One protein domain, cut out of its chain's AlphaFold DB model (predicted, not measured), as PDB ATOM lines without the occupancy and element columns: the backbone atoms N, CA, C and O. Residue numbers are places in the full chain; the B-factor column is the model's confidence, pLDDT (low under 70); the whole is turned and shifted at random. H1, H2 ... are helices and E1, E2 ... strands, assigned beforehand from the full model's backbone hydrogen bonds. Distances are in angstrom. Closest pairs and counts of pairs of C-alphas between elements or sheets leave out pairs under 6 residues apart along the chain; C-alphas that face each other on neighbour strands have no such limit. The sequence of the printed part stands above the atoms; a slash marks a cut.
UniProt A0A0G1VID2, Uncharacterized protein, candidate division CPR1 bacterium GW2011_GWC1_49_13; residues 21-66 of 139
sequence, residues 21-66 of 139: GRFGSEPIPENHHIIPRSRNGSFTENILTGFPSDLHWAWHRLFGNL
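This is residues 21 to 66 of the 139 residues of an uncharacterized protein of candidate division CPR1 bacterium GW2011_GWC1_49_13 (UniProt A0A0G1VID2). A two-stranded hairpin, E2 and E3, forms a flat ribbon with a long loop, residues 34 to 46, at one end, while E1 carries the line of E2 on past the other end. The single helix H1 follows E3 at once and slants away on the E2 side of the ribbon. The printed part has 46 residues, with named elements in the order E1, E2, E3, H1; the sheet E2 - E3 is antiparallel, and the class is mixed, helices and strands. The whole is loose, with a radius of gyration of the C-alphas of 12.0 A, and flat, spanning 38 by 23 by 9 A.

E1, residues 24 to 27, runs on into E2, residues 29 to 33, across a break of 1 residue, at 23 degrees. E1 and E2 meet only through their link; E1 pairs with no named strand. E2 and E3, residues 47 to 52, form an antiparallel hairpin, with 143 degrees between their directions. N 30 and O 51, at 2.8 A, and N 32 and O 48, at 3.0 A, are within hydrogen-bond range. For H1, residues 53 to 63, the closest C-alphas to E2 are those of Ser 53 and Pro 29, 5.6 A apart. In H1 every O i to N i+4 pair is within hydrogen-bond range.

E1 begins at C-alpha 24, (147.744, 226.199, 183.249). E2 is 13.2 A long from first to last C-alpha, E3 13.0 A and H1 15.0 A. H1 ends at C-alpha 63, (167.272, 208.730, 173.744).

The two C-alphas farthest apart, those of Phe 23 and Asn 40, are 38.7 A apart. The printed part has no cut. The link from E2 to E3 is long, 13 residues. The mean pLDDT of the printed part is 81.7; residue 23 is under 70.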
ATOM      1  N   GLY A  21     146.533 227.116 178.629       76.88
ATOM      2  CA  GLY A  21     145.531 226.057 178.587       76.88
ATOM      3  C   GLY A  21     144.571 226.148 179.771       76.88
ATOM      4  O   GLY A  21     144.708 227.002 180.652       76.88
ATOM      5  N   ARG A  22     143.573 225.258 179.804       70.06
ATOM      6  CA  ARG A  22     142.452 225.338 180.765       70.06
ATOM      7  C   ARG A  22     142.891 225.180 182.226       70.06
ATOM      8  O   ARG A  22     142.245 225.716 183.119       70.06
ATOM      9  N   PHE A  23     143.985 224.454 182.455       69.94
ATOM     10  CA  PHE A  23     144.523 224.135 183.783       69.94
ATOM     11  C   PHE A  23     145.952 224.665 183.997       69.94
ATOM     12  O   PHE A  23     146.671 224.169 184.861       69.94
ATOM     13  N   GLY A  24     146.382 225.657 183.210       76.06
ATOM     14  CA  GLY A  24     147.744 226.199 183.249       76.06
ATOM     15  C   GLY A  24     148.429 226.134 181.887       76.06
ATOM     16  O   GLY A  24     147.766 226.144 180.858       76.06
ATOM     17  N   SER A  25     149.759 226.105 181.856       77.12
ATOM     18  CA  SER A  25     150.526 226.020 180.609       77.12
ATOM     19  C   SER A  25     150.471 224.609 180.007       77.12
ATOM     20  O   SER A  25     150.896 223.655 180.655       77.12
ATOM     21  N   GLU A  26     150.012 224.481 178.763       80.25
ATOM     22  CA  GLU A  26     149.991 223.232 177.993       80.25
ATOM     23  C   GLU A  26     151.149 223.183 176.986       80.25
ATOM     24  O   GLU A  26     151.470 224.211 176.383       80.25
ATOM     25  N   PRO A  27     151.771 222.016 176.751       81.94
ATOM     26  CA  PRO A  27     152.796 221.865 175.723       81.94
ATOM     27  C   PRO A  27     152.213 222.141 174.331       81.94
ATOM     28  O   PRO A  27     151.142 221.646 173.970       81.94
ATOM     29  N   ILE A  28     152.924 222.935 173.527       86.75
ATOM     30  CA  ILE A  28     152.546 223.138 172.125       86.75
ATOM     31  C   ILE A  28     152.843 221.842 171.355       86.75
ATOM     32  O   ILE A  28     153.908 221.264 171.577       86.75
ATOM     33  N   PRO A  29     151.941 221.360 170.485       87.19
ATOM     34  CA  PRO A  29     152.218 220.180 169.678       87.19
ATOM     35  C   PRO A  29     153.335 220.434 168.654       87.19
ATOM     36  O   PRO A  29     153.365 221.476 168.001       87.19
ATOM     37  N   GLU A  30     154.227 219.463 168.486       88.19
ATOM     38  CA  GLU A  30     155.363 219.490 167.564       88.19
ATOM     39  C   GLU A  30     155.383 218.232 166.680       88.19
ATOM     40  O   GLU A  30     154.770 217.208 166.988       88.19
ATOM     41  N   ASN A  31     156.084 218.311 165.547       90.12
ATOM     42  CA  ASN A  31     156.296 217.164 164.665       90.12
ATOM     43  C   ASN A  31     157.509 216.361 165.137       90.12
ATOM     44  O   ASN A  31     158.625 216.880 165.151       90.12
ATOM     45  N   HIS A  32     157.310 215.080 165.438       88.00
ATOM     46  CA  HIS A  32     158.376 214.171 165.855       88.00
ATOM     47  C   HIS A  32     158.663 213.137 164.762       88.00
ATOM     48  O   HIS A  32     157.757 212.449 164.301       88.00
ATOM     49  N   HIS A  33     159.928 212.953 164.380       85.50
ATOM     50  CA  HIS A  33     160.307 211.909 163.418       85.50
ATOM     51  C   HIS A  33     160.591 210.592 164.153       85.50
ATOM     52  O   HIS A  33     161.474 210.554 165.007       85.50
ATOM     53  N   ILE A  34     159.877 209.508 163.831       81.56
ATOM     54  CA  ILE A  34     160.088 208.182 164.447       81.56
ATOM     55  C   ILE A  34     161.508 207.681 164.139       81.56
ATOM     56  O   ILE A  34     162.249 207.260 165.028       81.56
ATOM     57  N   ILE A  35     161.903 207.770 162.871       81.38
ATOM     58  CA  ILE A  35     163.272 207.593 162.383       81.38
ATOM     59  C   ILE A  35     163.885 208.990 162.207       81.38
ATOM     60  O   ILE A  35     163.347 209.790 161.450       81.38
ATOM     61  N   PRO A  36     165.014 209.335 162.841       81.44
ATOM     62  CA  PRO A  36     165.621 210.652 162.662       81.44
ATOM     63  C   PRO A  36     165.991 210.937 161.202       81.44
ATOM     64  O   PRO A  36     166.391 210.037 160.460       81.44
ATOM     65  N   ARG A  37     165.965 212.212 160.797       81.94
ATOM     66  CA  ARG A  37     166.408 212.637 159.451       81.94
ATOM     67  C   ARG A  37     167.840 212.211 159.136       81.94
ATOM     68  O   ARG A  37     168.123 211.811 158.014       81.94
ATOM     69  N   SER A  38     168.718 212.207 160.141       81.44
ATOM     70  CA  SER A  38     170.099 211.714 160.024       81.44
ATOM     71  C   SER A  38     170.200 210.220 159.686       81.44
ATOM     72  O   SER A  38     171.298 209.711 159.494       81.44
ATOM     73  N   ARG A  39     169.072 209.500 159.674       81.19
ATOM     74  CA  ARG A  39     168.939 208.078 159.338       81.19
ATOM     75  C   ARG A  39     167.885 207.855 158.252       81.19
ATOM     76  O   ARG A  39     167.209 206.831 158.251       81.19
ATOM     77  N   ASN A  40     167.739 208.829 157.355       80.69
ATOM     78  CA  ASN A  40     166.856 208.790 156.187       80.69
ATOM     79  C   ASN A  40     165.350 208.772 156.516       80.69
ATOM     80  O   ASN A  40     164.542 208.364 155.688       80.69
ATOM     81  N   GLY A  41     164.941 209.261 157.688       84.12
ATOM     82  CA  GLY A  41     163.530 209.338 158.081       84.12
ATOM     83  C   GLY A  41     162.743 210.527 157.515       84.12
ATOM     84  O   GLY A  41     161.852 211.034 158.182       84.12
ATOM     85  N   SER A  42     163.075 211.044 156.333       84.38
ATOM     86  CA  SER A  42     162.502 212.305 155.820       84.38
ATOM     87  C   SER A  42     161.159 212.159 155.082       84.38
ATOM     88  O   SER A  42     160.802 213.040 154.307       84.38
ATOM     89  N   PHE A  43     160.426 211.065 155.291       83.88
ATOM     90  CA  PHE A  43     159.142 210.783 154.640       83.88
ATOM     91  C   PHE A  43     157.956 211.069 155.572       83.88
ATOM     92  O   PHE A  43     158.099 211.043 156.795       83.88
ATOM     93  N   THR A  44     156.794 211.383 155.003       83.81
ATOM     94  CA  THR A  44     155.638 211.924 155.740       83.81
ATOM     95  C   THR A  44     155.079 210.936 156.763       83.81
ATOM     96  O   THR A  44     154.762 211.322 157.883       83.81
ATOM     97  N   GLU A  45     155.032 209.648 156.424       86.06
ATOM     98  CA  GLU A  45     154.528 208.564 157.275       86.06
ATOM     99  C   GLU A  45     155.403 208.333 158.519       86.06
ATOM    100  O   GLU A  45     154.978 207.706 159.486       86.06
ATOM    101  N   ASN A  46     156.633 208.854 158.516       81.44
ATOM    102  CA  ASN A  46     157.559 208.793 159.644       81.44
ATOM    103  C   ASN A  46     157.341 209.913 160.673       81.44
ATOM    104  O   ASN A  46     158.050 209.968 161.681       81.44
ATOM    105  N   ILE A  47     156.421 210.842 160.409       87.62
ATOM    106  CA  ILE A  47     156.192 212.016 161.245       87.62
ATOM    107  C   ILE A  47     154.967 211.776 162.127       87.62
ATOM    108  O   ILE A  47     153.838 211.704 161.651       87.62
ATOM    109  N   LEU A  48     155.191 211.720 163.438       84.69
ATOM    110  CA  LEU A  48     154.129 211.836 164.430       84.69
ATOM    111  C   LEU A  48     153.745 213.312 164.534       84.69
ATOM    112  O   LEU A  48     154.497 214.125 165.079       84.69
ATOM    113  N   THR A  49     152.594 213.661 163.970       89.06
ATOM    114  CA  THR A  49     152.030 215.005 164.075       89.06
ATOM    115  C   THR A  49     151.338 215.180 165.422       89.06
ATOM    116  O   THR A  49     150.805 214.235 166.005       89.06
ATOM    117  N   GLY A  50     151.359 216.405 165.947       83.31
ATOM    118  CA  GLY A  50     150.680 216.715 167.202       83.31
ATOM    119  C   GLY A  50     151.351 216.136 168.456       83.31
ATOM    120  O   GLY A  50     150.695 216.011 169.489       83.31
ATOM    121  N   PHE A  51     152.635 215.775 168.388       82.25
ATOM    122  CA  PHE A  51     153.351 215.192 169.518       82.25
ATOM    123  C   PHE A  51     153.602 216.263 170.595       82.25
ATOM    124  O   PHE A  51     154.147 217.318 170.267       82.25
ATOM    125  N   PRO A  52     153.217 216.054 171.867       83.81
ATOM    126  CA  PRO A  52     153.425 217.057 172.913       83.81
ATOM    127  C   PRO A  52     154.905 217.451 173.046       83.81
ATOM    128  O   PRO A  52     155.777 216.586 173.142       83.81
ATOM    129  N   SER A  53     155.211 218.753 173.020       80.62
ATOM    130  CA  SER A  53     156.597 219.259 173.033       80.62
ATOM    131  C   SER A  53     157.388 218.881 174.285       80.62
ATOM    132  O   SER A  53     158.590 218.641 174.207       80.62
ATOM    133  N   ASP A  54     156.737 218.758 175.435       79.50
ATOM    134  CA  ASP A  54     157.350 218.232 176.654       79.50
ATOM    135  C   ASP A  54     157.849 216.790 176.465       79.50
ATOM    136  O   ASP A  54     159.002 216.478 176.779       79.50
ATOM    137  N   LEU A  55     157.020 215.930 175.867       79.50
ATOM    138  CA  LEU A  55     157.383 214.558 175.520       79.50
ATOM    139  C   LEU A  55     158.440 214.510 174.411       79.50
ATOM    140  O   LEU A  55     159.347 213.683 174.485       79.50
ATOM    141  N   HIS A  56     158.376 215.406 173.422       81.88
ATOM    142  CA  HIS A  56     159.377 215.525 172.353       81.88
ATOM    143  C   HIS A  56     160.772 215.794 172.922       81.88
ATOM    144  O   HIS A  56     161.744 215.097 172.613       81.88
ATOM    145  N   TRP A  57     160.863 216.776 173.816       78.88
ATOM    146  CA  TRP A  57     162.107 217.137 174.477       78.88
ATOM    147  C   TRP A  57     162.592 216.046 175.424       78.88
ATOM    148  O   TRP A  57     163.784 215.730 175.422       78.88
ATOM    149  N   ALA A  58     161.698 215.441 176.211       74.62
ATOM    150  CA  ALA A  58     162.046 214.319 177.077       74.62
ATOM    151  C   ALA A  58     162.601 213.137 176.269       74.62
ATOM    152  O   ALA A  58     163.632 212.570 176.639       74.62
ATOM    153  N   TRP A  59     161.976 212.815 175.132       78.94
ATOM    154  CA  TRP A  59     162.429 211.772 174.219       78.94
ATOM    155  C   TRP A  59     163.851 212.037 173.724       78.94
ATOM    156  O   TRP A  59     164.743 211.214 173.942       78.94
ATOM    157  N   HIS A  60     164.111 213.205 173.131       81.25
ATOM    158  CA  HIS A  60     165.449 213.537 172.635       81.25
ATOM    159  C   HIS A  60     166.486 213.671 173.751       81.25
ATOM    160  O   HIS A  60     167.652 213.327 173.554       81.25
ATOM    161  N   ARG A  61     166.083 214.110 174.947       78.25
ATOM    162  CA  ARG A  61     166.975 214.190 176.107       78.25
ATOM    163  C   ARG A  61     167.419 212.810 176.591       78.25
ATOM    164  O   ARG A  61     168.580 212.667 176.973       78.25
ATOM    165  N   LEU A  62     166.508 211.837 176.610       75.81
ATOM    166  CA  LEU A  62     166.762 210.480 177.101       75.81
ATOM    167  C   LEU A  62     167.414 209.586 176.044       75.81
ATOM    168  O   LEU A  62     168.304 208.801 176.369       75.81
ATOM    169  N   PHE A  63     166.979 209.704 174.793       81.19
ATOM    170  CA  PHE A  63     167.272 208.730 173.744       81.19
ATOM    171  C   PHE A  63     167.973 209.322 172.519       81.19
ATOM    172  O   PHE A  63     168.450 208.571 171.668       81.19
ATOM    173  N   GLY A  64     168.086 210.648 172.414       83.62
ATOM    174  CA  GLY A  64     168.742 211.308 171.286       83.62
ATOM    175  C   GLY A  64     168.124 210.910 169.944       83.62
ATOM    176  O   GLY A  64     166.936 211.126 169.720       83.62
ATOM    177  N   ASN A  65     168.954 210.328 169.070       83.75
ATOM    178  CA  ASN A  65     168.598 209.860 167.723       83.75
ATOM    179  C   ASN A  65     168.527 208.323 167.623       83.75
ATOM    180  O   ASN A  65     168.730 207.749 166.548       83.75
ATOM    181  N   LEU A  66     168.307 207.640 168.747       78.12
ATOM    182  CA  LEU A  66     168.086 206.200 168.730       78.12
ATOM    183  C   LEU A  66     166.748 205.881 168.054       78.12
ATOM    184  O   LEU A  66     165.750 206.572 168.251       78.12
TER     185      LEU A  66